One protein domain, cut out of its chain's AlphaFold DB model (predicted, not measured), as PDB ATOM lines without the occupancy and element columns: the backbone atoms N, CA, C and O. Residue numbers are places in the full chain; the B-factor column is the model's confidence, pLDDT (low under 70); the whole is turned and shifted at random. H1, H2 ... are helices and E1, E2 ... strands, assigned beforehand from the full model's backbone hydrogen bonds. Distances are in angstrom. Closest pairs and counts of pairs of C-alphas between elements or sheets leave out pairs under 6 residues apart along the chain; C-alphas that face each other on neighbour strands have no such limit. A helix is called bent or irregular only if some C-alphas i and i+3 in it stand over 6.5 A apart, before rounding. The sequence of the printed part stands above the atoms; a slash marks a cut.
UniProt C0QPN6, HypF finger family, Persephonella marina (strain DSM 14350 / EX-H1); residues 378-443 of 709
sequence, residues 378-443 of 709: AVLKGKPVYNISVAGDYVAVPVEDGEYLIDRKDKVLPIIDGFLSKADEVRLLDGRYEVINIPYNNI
ATOM      1  N   ALA A 378      -2.719 -12.590  32.278       95.00
ATOM      2  CA  ALA A 378      -3.577 -13.764  32.154       95.00
ATOM      3  C   ALA A 378      -4.635 -13.766  33.256       95.00
ATOM      4  O   ALA A 378      -4.331 -13.450  34.401       95.00
ATOM      5  N   VAL A 379      -5.859 -14.163  32.915       93.81
ATOM      6  CA  VAL A 379      -6.904 -14.468  33.897       93.81
ATOM      7  C   VAL A 379      -7.197 -15.953  33.802       93.81
ATOM      8  O   VAL A 379      -7.514 -16.441  32.719       93.81
ATOM      9  N   LEU A 380      -7.036 -16.674  34.907       93.38
ATOM     10  CA  LEU A 380      -7.228 -18.120  34.967       93.38
ATOM     11  C   LEU A 380      -8.283 -18.493  35.993       93.38
ATOM     12  O   LEU A 380      -8.367 -17.892  37.063       93.38
ATOM     13  N   LYS A 381      -9.030 -19.549  35.680       90.88
ATOM     14  CA  LYS A 381      -9.988 -20.160  36.597       90.88
ATOM     15  C   LYS A 381      -9.305 -21.179  37.499       90.88
ATOM     16  O   LYS A 381      -8.365 -21.860  37.089       90.88
ATOM     17  N   GLY A 382      -9.787 -21.295  38.728       90.12
ATOM     18  CA  GLY A 382      -9.302 -22.267  39.699       90.12
ATOM     19  C   GLY A 382     -10.237 -22.408  40.894       90.12
ATOM     20  O   GLY A 382     -11.292 -21.785  40.974       90.12
ATOM     21  N   LYS A 383      -9.837 -23.240  41.860       92.81
ATOM     22  CA  LYS A 383     -10.576 -23.403  43.119       92.81
ATOM     23  C   LYS A 383     -10.662 -22.053  43.847       92.81
ATOM     24  O   LYS A 383      -9.609 -21.441  43.997       92.81
ATOM     25  N   PRO A 384     -11.831 -21.596  44.330       95.00
ATOM     26  CA  PRO A 384     -11.937 -20.321  45.043       95.00
ATOM     27  C   PRO A 384     -11.077 -20.273  46.315       95.00
ATOM     28  O   PRO A 384     -11.214 -21.121  47.202       95.00
ATOM     29  N   VAL A 385     -10.183 -19.288  46.381       95.06
ATOM     30  CA  VAL A 385      -9.348 -18.892  47.520       95.06
ATOM     31  C   VAL A 385      -9.164 -17.374  47.474       95.06
ATOM     32  O   VAL A 385      -9.091 -16.795  46.393       95.06
ATOM     33  N   TYR A 386      -9.020 -16.722  48.627       95.69
ATOM     34  CA  TYR A 386      -8.792 -15.270  48.702       95.69
ATOM     35  C   TYR A 386      -7.351 -14.940  49.110       95.69
ATOM     36  O   TYR A 386      -7.095 -14.023  49.888       95.69
ATOM     37  N   ASN A 387      -6.398 -15.721  48.604       96.44
ATOM     38  CA  ASN A 387      -4.971 -15.529  48.852       96.44
ATOM     39  C   ASN A 387      -4.359 -14.599  47.801       96.44
ATOM     40  O   ASN A 387      -4.796 -14.591  46.656       96.44
ATOM     41  N   ILE A 388      -3.298 -13.882  48.165       97.06
ATOM     42  CA  ILE A 388      -2.400 -13.206  47.221       97.06
ATOM     43  C   ILE A 388      -1.115 -14.014  47.153       97.06
ATOM     44  O   ILE A 388      -0.590 -14.416  48.189       97.06
ATOM     45  N   SER A 389      -0.582 -14.222  45.957       97.50
ATOM     46  CA  SER A 389       0.696 -14.903  45.772       97.50
ATOM     47  C   SER A 389       1.658 -14.026  44.990       97.50
ATOM     48  O   SER A 389       1.314 -13.560  43.906       97.50
ATOM     49  N   VAL A 390       2.856 -13.804  45.526       97.00
ATOM     50  CA  VAL A 390       3.917 -13.025  44.883       97.00
ATOM     51  C   VAL A 390       5.124 -13.919  44.621       97.00
ATOM     52  O   VAL A 390       5.664 -14.542  45.539       97.00
ATOM     53  N   ALA A 391       5.572 -13.956  43.367       95.31
ATOM     54  CA  ALA A 391       6.752 -14.696  42.936       95.31
ATOM     55  C   ALA A 391       7.593 -13.844  41.975       95.31
ATOM     56  O   ALA A 391       7.169 -13.523  40.864       95.31
ATOM     57  N   GLY A 392       8.804 -13.475  42.403       92.31
ATOM     58  CA  GLY A 392       9.679 -12.600  41.620       92.31
ATOM     59  C   GLY A 392       9.027 -11.240  41.351       92.31
ATOM     60  O   GLY A 392       8.687 -10.520  42.290       92.31
ATOM     61  N   ASP A 393       8.853 -10.903  40.076       93.38
ATOM     62  CA  ASP A 393       8.204  -9.664  39.631       93.38
ATOM     63  C   ASP A 393       6.711  -9.836  39.316       93.38
ATOM     64  O   ASP A 393       6.064  -8.900  38.848       93.38
ATOM     65  N   TYR A 394       6.142 -11.007  39.607       96.62
ATOM     66  CA  TYR A 394       4.762 -11.353  39.285       96.62
ATOM     67  C   TYR A 394       3.914 -11.543  40.532       96.62
ATOM     68  O   TYR A 394       4.394 -11.971  41.585       96.62
ATOM     69  N   VAL A 395       2.626 -11.261  40.386       97.25
ATOM     70  CA  VAL A 395       1.607 -11.497  41.400       97.25
ATOM     71  C   VAL A 395       0.423 -12.225  40.776       97.25
ATOM     72  O   VAL A 395       0.062 -11.966  39.629       97.25
ATOM     73  N   ALA A 396      -0.181 -13.128  41.541       97.75
ATOM     74  CA  ALA A 396      -1.500 -13.670  41.267       97.75
ATOM     75  C   ALA A 396      -2.480 -13.156  42.331       97.75
ATOM     76  O   ALA A 396      -2.214 -13.284  43.532       97.75
ATOM     77  N   VAL A 397      -3.591 -12.557  41.893       96.94
ATOM     78  CA  VAL A 397      -4.633 -12.002  42.772       96.94
ATOM     79  C   VAL A 397      -6.022 -12.489  42.350       96.94
ATOM     80  O   VAL A 397      -6.273 -12.597  41.149       96.94
ATOM     81  N   PRO A 398      -6.938 -12.761  43.293       95.75
ATOM     82  CA  PRO A 398      -8.344 -12.986  42.988       95.75
ATOM     83  C   PRO A 398      -8.956 -11.709  42.404       95.75
ATOM     84  O   PRO A 398      -8.755 -10.624  42.953       95.75
ATOM     85  N   VAL A 399      -9.695 -11.847  41.307       92.75
ATOM     86  CA  VAL A 399     -10.479 -10.756  40.699       92.75
ATOM     87  C   VAL A 399     -11.976 -11.037  40.749       92.75
ATOM     88  O   VAL A 399     -12.762 -10.114  40.932       92.75
ATOM     89  N   GLU A 400     -12.353 -12.313  40.677       88.94
ATOM     90  CA  GLU A 400     -13.702 -12.814  40.927       88.94
ATOM     91  C   GLU A 400     -13.619 -14.170  41.642       88.94
ATOM     92  O   GLU A 400     -12.533 -14.707  41.886       88.94
ATOM     93  N   ASP A 401     -14.767 -14.732  42.014       90.19
ATOM     94  CA  ASP A 401     -14.809 -15.977  42.775       90.19
ATOM     95  C   ASP A 401     -14.311 -17.158  41.924       90.19
ATOM     96  O   ASP A 401     -14.990 -17.635  41.017       90.19
ATOM     97  N   GLY A 402     -13.089 -17.617  42.211       91.38
ATOM     98  CA  GLY A 402     -12.414 -18.644  41.414       91.38
ATOM     99  C   GLY A 402     -11.738 -18.129  40.138       91.38
ATOM    100  O   GLY A 402     -11.279 -18.960  39.356       91.38
ATOM    101  N   GLU A 403     -11.622 -16.812  39.936       93.38
ATOM    102  CA  GLU A 403     -10.853 -16.210  38.839       93.38
ATOM    103  C   GLU A 403      -9.675 -15.386  39.360       93.38
ATOM    104  O   GLU A 403      -9.811 -14.567  40.272       93.38
ATOM    105  N   TYR A 404      -8.509 -15.580  38.748       95.62
ATOM    106  CA  TYR A 404      -7.253 -15.003  39.212       95.62
ATOM    107  C   TYR A 404      -6.545 -14.259  38.093       95.62
ATOM    108  O   TYR A 404      -6.282 -14.847  37.047       95.62
ATOM    109  N   LEU A 405      -6.184 -13.000  38.337       96.31
ATOM    110  CA  LEU A 405      -5.304 -12.217  37.475       96.31
ATOM    111  C   LEU A 405      -3.846 -12.508  37.831       96.31
ATOM    112  O   LEU A 405      -3.436 -12.318  38.975       96.31
ATOM    113  N   ILE A 406      -3.069 -12.922  36.833       97.38
ATOM    114  CA  ILE A 406      -1.617 -13.068  36.882       97.38
ATOM    115  C   ILE A 406      -1.014 -11.968  36.008       97.38
ATOM    116  O   ILE A 406      -1.245 -11.932  34.795       97.38
ATOM    117  N   ASP A 407      -0.229 -11.078  36.609       96.88
ATOM    118  CA  ASP A 407       0.514 -10.030  35.899       96.88
ATOM    119  C   ASP A 407       1.688  -9.530  36.764       96.88
ATOM    120  O   ASP A 407       1.952 -10.045  37.856       96.88
ATOM    121  N   ARG A 408       2.426  -8.534  36.277       95.31
ATOM    122  CA  ARG A 408       3.518  -7.898  37.011       95.31
ATOM    123  C   ARG A 408       3.006  -7.173  38.256       95.31
ATOM    124  O   ARG A 408       2.004  -6.452  38.231       95.31
ATOM    125  N   LYS A 409       3.718  -7.354  39.367       94.25
ATOM    126  CA  LYS A 409       3.317  -6.845  40.687       94.25
ATOM    127  C   LYS A 409       3.252  -5.318  40.744       94.25
ATOM    128  O   LYS A 409       2.371  -4.777  41.403       94.25
ATOM    129  N   ASP A 410       4.118  -4.626  40.003       92.44
ATOM    130  CA  ASP A 410       4.148  -3.161  39.898       92.44
ATOM    131  C   ASP A 410       2.894  -2.584  39.223       92.44
ATOM    132  O   ASP A 410       2.571  -1.415  39.426       92.44
ATOM    133  N   LYS A 411       2.159  -3.400  38.457       91.44
ATOM    134  CA  LYS A 411       0.891  -3.023  37.821       91.44
ATOM    135  C   LYS A 411      -0.334  -3.332  38.656       91.44
ATOM    136  O   LYS A 411      -1.299  -2.578  38.604       91.44
ATOM    137  N   VAL A 412      -0.307  -4.441  39.384       94.38
ATOM    138  CA  VAL A 412      -1.493  -4.961  40.074       94.38
ATOM    139  C   VAL A 412      -1.553  -4.493  41.524       94.38
ATOM    140  O   VAL A 412      -2.604  -4.038  41.967       94.38
ATOM    141  N   LEU A 413      -0.442  -4.550  42.269       93.56
ATOM    142  CA  LEU A 413      -0.433  -4.211  43.697       93.56
ATOM    143  C   LEU A 413      -0.881  -2.769  44.006       93.56
ATOM    144  O   LEU A 413      -1.578  -2.590  45.006       93.56
ATOM    145  N   PRO A 414      -0.555  -1.740  43.193       92.88
ATOM    146  CA  PRO A 414      -1.007  -0.374  43.467       92.88
ATOM    147  C   PRO A 414      -2.522  -0.164  43.389       92.88
ATOM    148  O   PRO A 414      -3.013   0.799  43.968       92.88
ATOM    149  N   ILE A 415      -3.241  -1.036  42.679       92.12
ATOM    150  CA  ILE A 415      -4.690  -0.940  42.431       92.12
ATOM    151  C   ILE A 415      -5.447  -2.165  42.966       92.12
ATOM    152  O   ILE A 415      -6.562  -2.463  42.535       92.12
ATOM    153  N   ILE A 416      -4.815  -2.930  43.860       92.62
ATOM    154  CA  ILE A 416      -5.334  -4.219  44.320       92.62
ATOM    155  C   ILE A 416      -6.652  -4.093  45.091       92.62
ATOM    156  O   ILE A 416      -7.468  -5.006  45.050       92.62
ATOM    157  N   ASP A 417      -6.892  -2.950  45.731       91.25
ATOM    158  CA  ASP A 417      -8.145  -2.614  46.412       91.25
ATOM    159  C   ASP A 417      -9.348  -2.533  45.456       91.25
ATOM    160  O   ASP A 417     -10.486  -2.731  45.884       91.25
ATOM    161  N   GLY A 418      -9.096  -2.305  44.164       88.12
ATOM    162  CA  GLY A 418     -10.091  -2.393  43.098       88.12
ATOM    163  C   GLY A 418     -10.517  -3.823  42.750       88.12
ATOM    164  O   GLY A 418     -11.585  -3.998  42.168       88.12
ATOM    165  N   PHE A 419      -9.721  -4.834  43.117       86.75
ATOM    166  CA  PHE A 419     -10.002  -6.253  42.859       86.75
ATOM    167  C   PHE A 419     -10.394  -7.013  44.129       86.75
ATOM    168  O   PHE A 419     -11.303  -7.839  44.116       86.75
ATOM    169  N   LEU A 420      -9.713  -6.731  45.242       91.88
ATOM    170  CA  LEU A 420      -9.823  -7.481  46.483       91.88
ATOM    171  C   LEU A 420      -9.788  -6.539  47.688       91.88
ATOM    172  O   LEU A 420      -8.803  -5.854  47.939       91.88
ATOM    173  N   SER A 421     -10.850  -6.550  48.492       91.50
ATOM    174  CA  SER A 421     -10.948  -5.688  49.683       91.50
ATOM    175  C   SER A 421     -10.158  -6.203  50.891       91.50
ATOM    176  O   SER A 421      -9.757  -5.421  51.753       91.50
ATOM    177  N   LYS A 422      -9.954  -7.521  50.979       93.75
ATOM    178  CA  LYS A 422      -9.210  -8.199  52.042       93.75
ATOM    179  C   LYS A 422      -8.713  -9.551  51.534       93.75
ATOM    180  O   LYS A 422      -9.492 -10.282  50.931       93.75
ATOM    181  N   ALA A 423      -7.466  -9.898  51.842       94.94
ATOM    182  CA  ALA A 423      -6.927 -11.232  51.591       94.94
ATOM    183  C   ALA A 423      -6.964 -12.119  52.846       94.94
ATOM    184  O   ALA A 423      -6.882 -11.643  53.983       94.94
ATOM    185  N   ASP A 424      -7.046 -13.429  52.640       95.56
ATOM    186  CA  ASP A 424      -6.867 -14.407  53.705       95.56
ATOM    187  C   ASP A 424      -5.386 -14.526  54.070       95.56
ATOM    188  O   ASP A 424      -5.007 -14.299  55.224       95.56
ATOM    189  N   GLU A 425      -4.538 -14.785  53.077       95.50
ATOM    190  CA  GLU A 425      -3.088 -14.888  53.231       95.50
ATOM    191  C   GLU A 425      -2.347 -14.144  52.118       95.50
ATOM    192  O   GLU A 425      -2.785 -14.120  50.966       95.50
ATOM    193  N   VAL A 426      -1.179 -13.595  52.451       96.12
ATOM    194  CA  VAL A 426      -0.167 -13.165  51.479       96.12
ATOM    195  C   VAL A 426       0.932 -14.214  51.441       96.12
ATOM    196  O   VAL A 426       1.533 -14.540  52.466       96.12
ATOM    197  N   ARG A 427       1.199 -14.749  50.257       96.44
ATOM    198  CA  ARG A 427       2.132 -15.849  50.043       96.44
ATOM    199  C   ARG A 427       3.325 -15.368  49.248       96.44
ATOM    200  O   ARG A 427       3.160 -14.849  48.147       96.44
ATOM    201  N   LEU A 428       4.514 -15.524  49.813       95.81
ATOM    202  CA  LEU A 428       5.748 -14.966  49.271       95.81
ATOM    203  C   LEU A 428       6.699 -16.090  48.870       95.81
ATOM    204  O   LEU A 428       7.039 -16.953  49.683       95.81
ATOM    205  N   LEU A 429       7.159 -16.065  47.621       93.69
ATOM    206  CA  LEU A 429       8.235 -16.949  47.187       93.69
ATOM    207  C   LEU A 429       9.520 -16.587  47.947       93.69
ATOM    208  O   LEU A 429      10.059 -15.489  47.779       93.69
ATOM    209  N   ASP A 430       9.999 -17.513  48.780       81.44
ATOM    210  CA  ASP A 430      11.223 -17.381  49.582       81.44
ATOM    211  C   ASP A 430      11.316 -16.088  50.427       81.44
ATOM    212  O   ASP A 430      12.397 -15.519  50.596       81.44
ATOM    213  N   GLY A 431      10.187 -15.607  50.964       76.50
ATOM    214  CA  GLY A 431      10.158 -14.530  51.965       76.50
ATOM    215  C   GLY A 431      10.569 -13.142  51.466       76.50
ATOM    216  O   GLY A 431      10.917 -12.270  52.266       76.50
ATOM    217  N   ARG A 432      10.543 -12.902  50.149       74.25
ATOM    218  CA  ARG A 432      10.799 -11.570  49.578       74.25
ATOM    219  C   ARG A 432       9.681 -10.609  49.994       74.25
ATOM    220  O   ARG A 432       8.561 -10.725  49.508       74.25
ATOM    221  N   TYR A 433       9.989  -9.695  50.918       73.75
ATOM    222  CA  TYR A 433       9.026  -8.728  51.450       73.75
ATOM    223  C   TYR A 433       8.453  -7.835  50.346       73.75
ATOM    224  O   TYR A 433       9.200  -7.276  49.547       73.75
ATOM    225  N   GLU A 434       7.135  -7.648  50.375       82.69
ATOM    226  CA  GLU A 434       6.386  -6.825  49.430       82.69
ATOM    227  C   GLU A 434       5.332  -5.999  50.163       82.69
ATOM    228  O   GLU A 434       4.747  -6.434  51.160       82.69
ATOM    229  N   VAL A 435       5.078  -4.790  49.664       83.69
ATOM    230  CA  VAL A 435       4.064  -3.900  50.235       83.69
ATOM    231  C   VAL A 435       2.710  -4.222  49.606       83.69
ATOM    232  O   VAL A 435       2.488  -3.967  48.425       83.69
ATOM    233  N   ILE A 436       1.794  -4.760  50.414       89.06
ATOM    234  CA  ILE A 436       0.416  -5.072  50.016       89.06
ATOM    235  C   ILE A 436      -0.531  -4.064  50.672       89.06
ATOM    236  O   ILE A 436      -0.674  -4.043  51.893       89.06
ATOM    237  N   ASN A 437      -1.186  -3.234  49.858       88.44
ATOM    238  CA  ASN A 437      -2.009  -2.106  50.317       88.44
ATOM    239  C   ASN A 437      -3.469  -2.482  50.637       88.44
ATOM    240  O   ASN A 437      -4.368  -1.663  50.476       88.44
ATOM    241  N   ILE A 438      -3.710  -3.706  51.116       91.69
ATOM    242  CA  ILE A 438      -5.012  -4.155  51.627       91.69
ATOM    243  C   ILE A 438      -4.829  -4.953  52.924       91.69
ATOM    244  O   ILE A 438      -3.749  -5.500  53.156       91.69
ATOM    245  N   PRO A 439      -5.856  -5.059  53.784       94.31
ATOM    246  CA  PRO A 439      -5.802  -5.932  54.951       94.31
ATOM    247  C   PRO A 439      -5.617  -7.408  54.563       94.31
ATOM    248  O   PRO A 439      -6.252  -7.895  53.628       94.31
ATOM    249  N   TYR A 440      -4.814  -8.140  55.335       95.00
ATOM    250  CA  TYR A 440      -4.652  -9.594  55.229       95.00
ATOM    251  C   TYR A 440      -4.519 -10.236  56.614       95.00
ATOM    252  O   TYR A 440      -4.123  -9.559  57.566       95.00
ATOM    253  N   ASN A 441      -4.878 -11.519  56.759       95.19
ATOM    254  CA  ASN A 441      -4.815 -12.178  58.072       95.19
ATOM    255  C   ASN A 441      -3.401 -12.671  58.407       95.19
ATOM    256  O   ASN A 441      -2.968 -12.499  59.542       95.19
ATOM    257  N   ASN A 442      -2.691 -13.273  57.444       93.38
ATOM    258  CA  ASN A 442      -1.369 -13.875  57.655       93.38
ATOM    259  C   ASN A 442      -0.428 -13.661  56.458       93.38
ATOM    260  O   ASN A 442      -0.878 -13.421  55.338       93.38
ATOM    261  N   ILE A 443       0.877 -13.814  56.703       94.00
ATOM    262  CA  ILE A 443       1.912 -13.943  55.668       94.00
ATOM    263  C   ILE A 443       2.520 -15.338  55.777       94.00
ATOM    264  O   ILE A 443       2.765 -15.821  56.887       94.00
TER     265      ILE A 443
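This is residues 378 to 443 of the 709 residues of the protein "HypF finger family" of Persephonella marina (strain DSM 14350 / EX-H1) (UniProt C0QPN6). One twisted sheet of six strands makes a wall, and a single short, irregular helix, H1, covers part of one face over E3 and E4; no named helix covers the other face. Past E5, residues 430 to 439 loop back so that E6 adds a last strand running the same way as E5. The printed part has 66 residues with one named helix and six named strands, in the order E1 E2 E3 E4 H1 E5 E6; the mixed sheet runs E1 E4 E3 E2 E5 E6, and the class is mixed, helices and strands. The whole is compact and rounded, with a radius of gyration of the C-alphas of 10.6 A and spans of 26 by 24 by 21 A.

E1 is residues 378 to 381, 10.1 A long, beginning at C-alpha 378 (-3.577, -13.764, 32.154). E2 is residues 388 to 391, 10.2 A, and E3 is residues 394 to 400, 18.6 A. E4, residues 403 to 408, is 16.7 A long. H1, residues 409 to 418, is 14.3 A long and begins at C-alpha 409 (3.317, -6.845, 40.687); it is irregular, with C-alphas 414 and 417 8.0 A apart. E5 is residues 423 to 429, 16.8 A, and E6 is residues 440 to 443, 7.9 A, ending at C-alpha 443 (1.912, -13.943, 55.668).

Edge strand E1 is antiparallel to E4, with N 380 and O 404 2.9 A apart, within hydrogen-bond range. E4 and E3 form a hairpin, with N 405 and O 397 at 2.8 A; E3 and E2 form another, with N 396 and O 389 at 2.8 A. E2, E3 and E4 are a meander, each strand the antiparallel neighbour of the one before, and E1, E2, E3 and E4 are a Greek key, four strands in a row of which three are that meander and the first, E1, is the antiparallel neighbour of the fourth, E4. E2 and E5 are parallel, at 9 degrees, with N 390 and O 427 at 2.8 A. E5 and edge strand E6 are parallel, at 23 degrees, with N 426 and O 442 at 2.9 A. The pairing of E5 is staggered: residues 423 to 426 pair with E6 and 426 to 428 with E2. H1 is on the sheet at a height of 9.1 A, making two layers, a helix on one face of a sheet. It lies over E3 and only just over E4, on which 3 of its C-alphas fall, and runs along the strands, at 15 degrees to E3 on the local plane. The closest C-alphas of H1 and E3 are those of Lys 409 and Tyr 394, 4.9 A apart. E4, H1 and E5 form a split strand-helix-strand unit, two strands running the same way with E3 and E2 between them, and its crossover is right-handed. In H1, 2 of 6 O i to N i+4 pairs and 4 of 7 O i to N i+3 pairs are within hydrogen-bond range.

The two C-alphas farthest apart are those of Asp 401 and Asp 430, at 26.9 A. The printed part has no cut and no long link; the links E1 to E2 and E5 to E6 are short, the others tight. The mean pLDDT of the printed part is 92.4, and no printed residue is under 70.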